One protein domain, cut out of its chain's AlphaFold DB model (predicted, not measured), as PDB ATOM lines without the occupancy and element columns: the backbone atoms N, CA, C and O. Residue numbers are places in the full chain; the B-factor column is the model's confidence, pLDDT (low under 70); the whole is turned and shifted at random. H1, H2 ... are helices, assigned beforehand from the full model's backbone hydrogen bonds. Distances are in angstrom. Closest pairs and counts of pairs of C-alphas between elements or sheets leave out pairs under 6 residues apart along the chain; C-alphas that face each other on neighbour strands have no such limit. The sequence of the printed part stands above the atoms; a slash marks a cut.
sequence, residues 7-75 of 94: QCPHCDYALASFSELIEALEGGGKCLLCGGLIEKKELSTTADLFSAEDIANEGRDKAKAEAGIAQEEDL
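Overview. This is residues 7 to 75 of the 94 residues of an uncharacterized protein of Planctomycetes bacterium (UniProt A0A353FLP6). A small body, with the short helical hairpin of H1 and H2 and two looped stretches, residues 7 to 17 and 27 to 39, bears one long helix, H3, whose residues 60 to 75 stick out as an arm. The 69 printed residues hold three named helices, H1, H2, H3 in chain order, and no named strand; the class is all helix. The whole is loose, with a radius of gyration of the C-alphas of 14.4 A, and elongated, spanning 43 by 28 by 19 A.

Along the chain. H1 is residues 18 to 26, from C-alpha 18 at (26.106, 13.205, -91.003), and H2 residues 40 to 47. H3, residues 52 to 75, is 35.9 A long and ends with C-alpha 75 at (30.218, -3.080, -118.255).

Arrangement. H1 and H2 touch as a hairpin, opposite ways at a shallow tilt of 24 degrees; their closest C-alphas, of Leu 21 and Leu 43, are 5.9 A apart. H1 and H3 are close but not clearly touching, about perpendicular at 83 degrees; their closest C-alphas, of Phe 18 and Ile 55, are 6.7 A apart. H2 and H3 are apart. Every O i to N i+4 pair is within hydrogen-bond range in H1 and H2, and 16 of 20 in H3.

Size, cuts and confidence. The farthest C-alphas, of Lys 41 and Leu 75, are 45.2 A apart. The printed part has no cut; the link H1 to H2 is long, H2 to H3 tight. Residues 69 to 75 are under pLDDT 70.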
ATOM      1  N   GLN A   7      18.826  23.689 -93.255       97.88
ATOM      2  CA  GLN A   7      18.537  24.385 -94.509       97.88
ATOM      3  C   GLN A   7      19.566  25.484 -94.758       97.88
ATOM      4  O   GLN A   7      19.888  26.264 -93.861       97.88
ATOM      5  N   CYS A   8      20.062  25.588 -95.988       97.81
ATOM      6  CA  CYS A   8      20.872  26.731 -96.372       97.81
ATOM      7  C   CYS A   8      20.001  28.005 -96.412       97.81
ATOM      8  O   CYS A   8      18.943  28.002 -97.032       97.81
ATOM      9  N   PRO A   9      20.437  29.140 -95.834       97.75
ATOM     10  CA  PRO A   9      19.677  30.390 -95.918       97.75
ATOM     11  C   PRO A   9      19.793  31.089 -97.286       97.75
ATOM     12  O   PRO A   9      19.165  32.122 -97.503       97.75
ATOM     13  N   HIS A  10      20.620  30.564 -98.197       97.50
ATOM     14  CA  HIS A  10      20.935  31.179 -99.490       97.50
ATOM     15  C   HIS A  10      20.386  30.406-100.700       97.50
ATOM     16  O   HIS A  10      20.337  30.962-101.794       97.50
ATOM     17  N   CYS A  11      20.019  29.133-100.532       97.62
ATOM     18  CA  CYS A  11      19.500  28.267-101.593       97.62
ATOM     19  C   CYS A  11      18.652  27.137-100.989       97.62
ATOM     20  O   CYS A  11      18.668  26.951 -99.778       97.62
ATOM     21  N   ASP A  12      17.993  26.334-101.823       97.31
ATOM     22  CA  ASP A  12      17.111  25.244-101.369       97.31
ATOM     23  C   ASP A  12      17.861  23.964-100.935       97.31
ATOM     24  O   ASP A  12      17.261  22.899-100.787       97.31
ATOM     25  N   TYR A  13      19.187  24.033-100.755       97.69
ATOM     26  CA  TYR A  13      19.982  22.883-100.330       97.69
ATOM     27  C   TYR A  13      19.792  22.585 -98.840       97.69
ATOM     28  O   TYR A  13      19.909  23.478 -97.995       97.69
ATOM     29  N   ALA A  14      19.583  21.309 -98.526       97.56
ATOM     30  CA  ALA A  14      19.352  20.815 -97.178       97.56
ATOM     31  C   ALA A  14      20.406  19.769 -96.802       97.56
ATOM     32  O   ALA A  14      20.479  18.720 -97.436       97.56
ATOM     33  N   LEU A  15      21.179  20.029 -95.749       97.56
ATOM     34  CA  LEU A  15      22.154  19.079 -95.219       97.56
ATOM     35  C   LEU A  15      21.418  18.073 -94.336       97.56
ATOM     36  O   LEU A  15      20.921  18.431 -93.262       97.56
ATOM     37  N   ALA A  16      21.296  16.837 -94.816       95.81
ATOM     38  CA  ALA A  16      20.449  15.811 -94.209       95.81
ATOM     39  C   ALA A  16      21.246  14.640 -93.619       95.81
ATOM     40  O   ALA A  16      20.738  13.939 -92.740       95.81
ATOM     41  N   SER A  17      22.474  14.431 -94.088       96.94
ATOM     42  CA  SER A  17      23.359  13.352 -93.650       96.94
ATOM     43  C   SER A  17      24.436  13.836 -92.679       96.94
ATOM     44  O   SER A  17      24.728  15.030 -92.585       96.94
ATOM     45  N   PHE A  18      25.026  12.902 -91.935       97.38
ATOM     46  CA  PHE A  18      26.106  13.205 -91.003       97.38
ATOM     47  C   PHE A  18      27.326  13.748 -91.744       97.38
ATOM     48  O   PHE A  18      27.863  14.788 -91.370       97.38
ATOM     49  N   SER A  19      27.737  13.071 -92.817       97.44
ATOM     50  CA  SER A  19      28.896  13.477 -93.619       97.44
ATOM     51  C   SER A  19      28.763  14.892 -94.177       97.44
ATOM     52  O   SER A  19      29.689  15.678 -94.017       97.44
ATOM     53  N   GLU A  20      27.602  15.273 -94.719       97.75
ATOM     54  CA  GLU A  20      27.383  16.639 -95.212       97.75
ATOM     55  C   GLU A  20      27.544  17.693 -94.106       97.75
ATOM     56  O   GLU A  20      28.136  18.751 -94.328       97.75
ATOM     57  N   LEU A  21      27.015  17.422 -92.907       98.00
ATOM     58  CA  LEU A  21      27.127  18.340 -91.771       98.00
ATOM     59  C   LEU A  21      28.588  18.514 -91.339       98.00
ATOM     60  O   LEU A  21      29.011  19.641 -91.069       98.00
ATOM     61  N   ILE A  22      29.356  17.421 -91.297       98.06
ATOM     62  CA  ILE A  22      30.784  17.454 -90.963       98.06
ATOM     63  C   ILE A  22      31.580  18.184 -92.047       98.06
ATOM     64  O   ILE A  22      32.338  19.092 -91.717       98.06
ATOM     65  N   GLU A  23      31.349  17.887 -93.325       98.19
ATOM     66  CA  GLU A  23      32.003  18.576 -94.444       98.19
ATOM     67  C   GLU A  23      31.728  20.084 -94.420       98.19
ATOM     68  O   GLU A  23      32.639  20.898 -94.589       98.19
ATOM     69  N   ALA A  24      30.488  20.491 -94.139       98.19
ATOM     70  CA  ALA A  24      30.148  21.902 -94.009       98.19
ATOM     71  C   ALA A  24      30.852  22.559 -92.811       98.19
ATOM     72  O   ALA A  24      31.312  23.700 -92.927       98.19
ATOM     73  N   LEU A  25      30.964  21.865 -91.670       98.12
ATOM     74  CA  LEU A  25      31.694  22.343 -90.488       98.12
ATOM     75  C   LEU A  25      33.191  22.511 -90.774       98.12
ATOM     76  O   LEU A  25      33.745  23.577 -90.482       98.12
ATOM     77  N   GLU A  26      33.822  21.508 -91.384       97.88
ATOM     78  CA  GLU A  26      35.228  21.528 -91.804       97.88
ATOM     79  C   GLU A  26      35.483  22.612 -92.859       97.88
ATOM     80  O   GLU A  26      36.463  23.354 -92.779       97.88
ATOM     81  N   GLY A  27      34.529  22.809 -93.773       97.38
ATOM     82  CA  GLY A  27      34.494  23.892 -94.756       97.38
ATOM     83  C   GLY A  27      34.273  25.289 -94.163       97.38
ATOM     84  O   GLY A  27      34.194  26.278 -94.898       97.38
ATOM     85  N   GLY A  28      34.183  25.408 -92.835       97.62
ATOM     86  CA  GLY A  28      34.043  26.677 -92.134       97.62
ATOM     87  C   GLY A  28      32.609  27.195 -92.065       97.62
ATOM     88  O   GLY A  28      32.421  28.399 -91.894       97.62
ATOM     89  N   GLY A  29      31.618  26.308 -92.127       97.81
ATOM     90  CA  GLY A  29      30.194  26.639 -92.154       97.81
ATOM     91  C   GLY A  29      29.730  27.073 -93.540       97.81
ATOM     92  O   GLY A  29      28.952  28.013 -93.649       97.81
ATOM     93  N   LYS A  30      30.251  26.458 -94.604       98.31
ATOM     94  CA  LYS A  30      29.853  26.767 -95.984       98.31
ATOM     95  C   LYS A  30      28.875  25.725 -96.507       98.31
ATOM     96  O   LYS A  30      29.044  24.534 -96.275       98.31
ATOM     97  N   CYS A  31      27.873  26.182 -97.245       98.25
ATOM     98  CA  CYS A  31      26.965  25.326 -97.991       98.25
ATOM     99  C   CYS A  31      27.726  24.562 -99.079       98.25
ATOM    100  O   CYS A  31      28.465  25.175 -99.851       98.25
ATOM    101  N   LEU A  32      27.477  23.256 -99.179       98.06
ATOM    102  CA  LEU A  32      28.111  22.377-100.164       98.06
ATOM    103  C   LEU A  32      27.681  22.683-101.607       98.06
ATOM    104  O   LEU A  32      28.428  22.402-102.537       98.06
ATOM    105  N   LEU A  33      26.508  23.301-101.795       97.88
ATOM    106  CA  LEU A  33      26.001  23.661-103.119       97.88
ATOM    107  C   LEU A  33      26.396  25.080-103.547       97.88
ATOM    108  O   LEU A  33      27.016  25.272-104.587       97.88
ATOM    109  N   CYS A  34      26.011  26.096-102.769       98.00
ATOM    110  CA  CYS A  34      26.168  27.499-103.181       98.00
ATOM    111  C   CYS A  34      27.372  28.215-102.548       98.00
ATOM    112  O   CYS A  34      27.631  29.373-102.869       98.00
ATOM    113  N   GLY A  35      28.076  27.582-101.602       97.62
ATOM    114  CA  GLY A  35      29.172  28.201-100.848       97.62
ATOM    115  C   GLY A  35      28.748  29.276 -99.835       97.62
ATOM    116  O   GLY A  35      29.606  29.827 -99.144       97.62
ATOM    117  N   GLY A  36      27.448  29.574 -99.728       98.00
ATOM    118  CA  GLY A  36      26.886  30.515 -98.758       98.00
ATOM    119  C   GLY A  36      27.118  30.080 -97.308       98.00
ATOM    120  O   GLY A  36      27.329  28.898 -97.034       98.00
ATOM    121  N   LEU A  37      27.087  31.029 -96.374       98.38
ATOM    122  CA  LEU A  37      27.376  30.747 -94.969       98.38
ATOM    123  C   LEU A  37      26.160  30.142 -94.260       98.38
ATOM    124  O   LEU A  37      25.034  30.612 -94.400       98.38
ATOM    125  N   ILE A  38      26.416  29.110 -93.468       98.06
ATOM    126  CA  ILE A  38      25.460  28.418 -92.609       98.06
ATOM    127  C   ILE A  38      25.939  28.574 -91.163       98.06
ATOM    128  O   ILE A  38      27.139  28.612 -90.876       98.06
ATOM    129  N   GLU A  39      24.990  28.709 -90.244       97.56
ATOM    130  CA  GLU A  39      25.265  28.922 -88.829       97.56
ATOM    131  C   GLU A  39      25.961  27.684 -88.231       97.56
ATOM    132  O   GLU A  39      25.427  26.574 -88.232       97.56
ATOM    133  N   LYS A  40      27.198  27.856 -87.747       97.69
ATOM    134  CA  LYS A  40      28.030  26.733 -87.283       97.69
ATOM    135  C   LYS A  40      27.429  26.007 -86.084       97.69
ATOM    136  O   LYS A  40      27.609  24.798 -85.979       97.69
ATOM    137  N   LYS A  41      26.748  26.721 -85.182       97.44
ATOM    138  CA  LYS A  41      26.120  26.106 -84.010       97.44
ATOM    139  C   LYS A  41      24.930  25.244 -84.425       97.44
ATOM    140  O   LYS A  41      24.750  24.176 -83.846       97.44
ATOM    141  N   GLU A  42      24.147  25.651 -85.418       96.38
ATOM    142  CA  GLU A  42      23.090  24.820 -86.001       96.38
ATOM    143  C   GLU A  42      23.652  23.531 -86.622       96.38
ATOM    144  O   GLU A  42      23.147  22.442 -86.327       96.38
ATOM    145  N   LEU A  43      24.737  23.634 -87.398       97.31
ATOM    146  CA  LEU A  43      25.427  22.470 -87.964       97.31
ATOM    147  C   LEU A  43      25.932  21.521 -86.866       97.31
ATOM    148  O   LEU A  43      25.627  20.330 -86.902       97.31
ATOM    149  N   SER A  44      26.646  22.040 -85.860       97.12
ATOM    150  CA  SER A  44      27.211  21.214 -84.784       97.12
ATOM    151  C   SER A  44      26.131  20.583 -83.909       97.12
ATOM    152  O   SER A  44      26.191  19.396 -83.618       97.12
ATOM    153  N   THR A  45      25.096  21.350 -83.547       96.62
ATOM    154  CA  THR A  45      23.983  20.845 -82.729       96.62
ATOM    155  C   THR A  45      23.251  19.723 -83.456       96.62
ATOM    156  O   THR A  45      22.848  18.754 -82.825       96.62
ATOM    157  N   THR A  46      23.076  19.838 -84.774       96.69
ATOM    158  CA  THR A  46      22.428  18.787 -85.566       96.69
ATOM    159  C   THR A  46      23.324  17.559 -85.708       96.69
ATOM    160  O   THR A  46      22.826  16.441 -85.583       96.69
ATOM    161  N   ALA A  47      24.633  17.744 -85.909       96.50
ATOM    162  CA  ALA A  47      25.598  16.648 -85.979       96.50
ATOM    163  C   ALA A  47      25.651  15.839 -84.669       96.50
ATOM    164  O   ALA A  47      25.652  14.610 -84.711       96.50
ATOM    165  N   ASP A  48      25.572  16.504 -83.513       96.56
ATOM    166  CA  ASP A  48      25.554  15.862 -82.190       96.56
ATOM    167  C   ASP A  48      24.316  14.969 -81.950       96.56
ATOM    168  O   ASP A  48      24.296  14.158 -81.022       96.56
ATOM    169  N   LEU A  49      23.266  15.086 -82.775       96.44
ATOM    170  CA  LEU A  49      22.074  14.230 -82.701       96.44
ATOM    171  C   LEU A  49      22.242  12.882 -83.421       96.44
ATOM    172  O   LEU A  49      21.324  12.055 -83.376       96.44
ATOM    173  N   PHE A  50      23.356  12.654 -84.122       96.25
ATOM    174  CA  PHE A  50      23.633  11.375 -84.771       96.25
ATOM    175  C   PHE A  50      24.223  10.380 -83.770       96.25
ATOM    176  O   PHE A  50      25.216  10.649 -83.099       96.25
ATOM    177  N   SER A  51      23.606   9.203 -83.672       96.62
ATOM    178  CA  SER A  51      24.165   8.099 -82.898       96.62
ATOM    179  C   SER A  51      25.265   7.383 -83.685       96.62
ATOM    180  O   SER A  51      25.328   7.459 -84.912       96.62
ATOM    181  N   ALA A  52      26.103   6.612 -82.989       96.88
ATOM    182  CA  ALA A  52      27.108   5.770 -83.641       96.88
ATOM    183  C   ALA A  52      26.488   4.774 -84.642       96.88
ATOM    184  O   ALA A  52      27.097   4.469 -85.666       96.88
ATOM    185  N   GLU A  53      25.272   4.290 -84.367       97.44
ATOM    186  CA  GLU A  53      24.537   3.408 -85.275       97.44
ATOM    187  C   GLU A  53      24.125   4.136 -86.560       97.44
ATOM    188  O   GLU A  53      24.292   3.589 -87.649       97.44
ATOM    189  N   ASP A  54      23.658   5.381 -86.456       96.25
ATOM    190  CA  ASP A  54      23.292   6.194 -87.620       96.25
ATOM    191  C   ASP A  54      24.486   6.416 -88.551       96.25
ATOM    192  O   ASP A  54      24.376   6.216 -89.759       96.25
ATOM    193  N   ILE A  55      25.638   6.767 -87.973       97.00
ATOM    194  CA  ILE A  55      26.885   7.007 -88.710       97.00
ATOM    195  C   ILE A  55      27.352   5.717 -89.401       97.00
ATOM    196  O   ILE A  55      27.715   5.728 -90.578       97.00
ATOM    197  N   ALA A  56      27.310   4.584 -88.693       97.81
ATOM    198  CA  ALA A  56      27.692   3.290 -89.253       97.81
ATOM    199  C   ALA A  56      26.751   2.836 -90.382       97.81
ATOM    200  O   ALA A  56      27.203   2.227 -91.355       97.81
ATOM    201  N   ASN A  57      25.453   3.117 -90.262       97.50
ATOM    202  CA  ASN A  57      24.468   2.801 -91.292       97.50
ATOM    203  C   ASN A  57      24.665   3.673 -92.536       97.50
ATOM    204  O   ASN A  57      24.752   3.122 -93.630       97.50
ATOM    205  N   GLU A  58      24.841   4.988 -92.370       96.50
ATOM    206  CA  GLU A  58      25.140   5.902 -93.480       96.50
ATOM    207  C   GLU A  58      26.391   5.459 -94.248       96.50
ATOM    208  O   GLU A  58      26.348   5.318 -95.470       96.50
ATOM    209  N   GLY A  59      27.489   5.167 -93.540       96.50
ATOM    210  CA  GLY A  59      28.722   4.692 -94.169       96.50
ATOM    211  C   GLY A  59      28.534   3.377 -94.931       96.50
ATOM    212  O   GLY A  59      29.047   3.219 -96.038       96.50
ATOM    213  N   ARG A  60      27.751   2.440 -94.380       97.00
ATOM    214  CA  ARG A  60      27.434   1.173 -95.055       97.00
ATOM    215  C   ARG A  60      26.619   1.392 -96.327       97.00
ATOM    216  O   ARG A  60      26.870   0.721 -97.325       97.00
ATOM    217  N   ASP A  61      25.636   2.281 -96.285       95.69
ATOM    218  CA  ASP A  61      24.755   2.538 -97.420       95.69
ATOM    219  C   ASP A  61      25.494   3.272 -98.545       95.69
ATOM    220  O   ASP A  61      25.351   2.891 -99.707       95.69
ATOM    221  N   LYS A  62      26.378   4.223 -98.209       93.56
ATOM    222  CA  LYS A  62      27.287   4.853 -99.180       93.56
ATOM    223  C   LYS A  62      28.231   3.845 -99.835       93.56
ATOM    224  O   LYS A  62      28.280   3.774-101.057       93.56
ATOM    225  N   ALA A  63      28.892   2.997 -99.044       93.19
ATOM    226  CA  ALA A  63      29.792   1.970 -99.577       93.19
ATOM    227  C   ALA A  63      29.077   0.995-100.532       93.19
ATOM    228  O   ALA A  63      29.640   0.577-101.541       93.19
ATOM    229  N   LYS A  64      27.817   0.642-100.243       93.19
ATOM    230  CA  LYS A  64      26.995  -0.163-101.160       93.19
ATOM    231  C   LYS A  64      26.666   0.578-102.455       93.19
ATOM    232  O   LYS A  64      26.691  -0.050-103.508       93.19
ATOM    233  N   ALA A  65      26.328   1.866-102.377       90.19
ATOM    234  CA  ALA A  65      26.029   2.674-103.556       90.19
ATOM    235  C   ALA A  65      27.251   2.769-104.485       90.19
ATOM    236  O   ALA A  65      27.127   2.527-105.680       90.19
ATOM    237  N   GLU A  66      28.436   3.013-103.923       86.75
ATOM    238  CA  GLU A  66      29.698   3.054-104.674       86.75
ATOM    239  C   GLU A  66      30.056   1.693-105.290       86.75
ATOM    240  O   GLU A  66      30.431   1.618-106.459       86.75
ATOM    241  N   ALA A  67      29.868   0.596-104.550       82.88
ATOM    242  CA  ALA A  67      30.098  -0.754-105.069       82.88
ATOM    243  C   ALA A  67      29.158  -1.135-106.230       82.88
ATOM    244  O   ALA A  67      29.502  -2.003-107.034       82.88
ATOM    245  N   GLY A  68      27.972  -0.520-106.305       76.31
ATOM    246  CA  GLY A  68      27.057  -0.674-107.436       76.31
ATOM    247  C   GLY A  68      27.574   0.006-108.705       76.31
ATOM    248  O   GLY A  68      27.473  -0.575-109.780       76.31
ATOM    249  N   ILE A  69      28.185   1.185-108.569       66.75
ATOM    250  CA  ILE A  69      28.744   1.957-109.690       66.75
ATOM    251  C   ILE A  69      29.984   1.261-110.265       66.75
ATOM    252  O   ILE A  69      30.108   1.130-111.478       66.75
ATOM    253  N   ALA A  70      30.861   0.725-109.408       62.06
ATOM    254  CA  ALA A  70      32.062   0.010-109.851       62.06
ATOM    255  C   ALA A  70      31.754  -1.209-110.746       62.06
ATOM    256  O   ALA A  70      32.529  -1.536-111.636       62.06
ATOM    257  N   GLN A  71      30.605  -1.868-110.549       58.12
ATOM    258  CA  GLN A  71      30.172  -2.976-111.412       58.12
ATOM    259  C   GLN A  71      29.583  -2.509-112.755       58.12
ATOM    260  O   GLN A  71      29.569  -3.287-113.707       58.12
ATOM    261  N   GLU A  72      29.084  -1.271-112.855       54.62
ATOM    262  CA  GLU A  72      28.637  -0.686-114.129       54.62
ATOM    263  C   GLU A  72      29.813  -0.188-114.983       54.62
ATOM    264  O   GLU A  72      29.740  -0.253-116.211       54.62
ATOM    265  N   GLU A  73      30.915   0.249-114.368       52.66
ATOM    266  CA  GLU A  73      32.134   0.637-115.094       52.66
ATOM    267  C   GLU A  73      32.806  -0.567-115.786       52.66
ATOM    268  O   GLU A  73      33.169  -0.454-116.956       52.66
ATOM    269  N   ASP A  74      32.816  -1.754-115.163       53.03
ATOM    270  CA  ASP A  74      33.237  -3.020-115.804       53.03
ATOM    271  C   ASP A  74      32.366  -3.396-117.031       53.03
ATOM    272  O   ASP A  74      32.783  -4.153-117.910       53.03
ATOM    273  N   LEU A  75      31.138  -2.871-117.127       52.56
ATOM    274  CA  LEU A  75      30.218  -3.080-118.255       52.56
ATOM    275  C   LEU A  75      30.518  -2.136-119.437       52.56
ATOM    276  O   LEU A  75      30.269  -2.490-120.596       52.56
TER     277      LEU A  75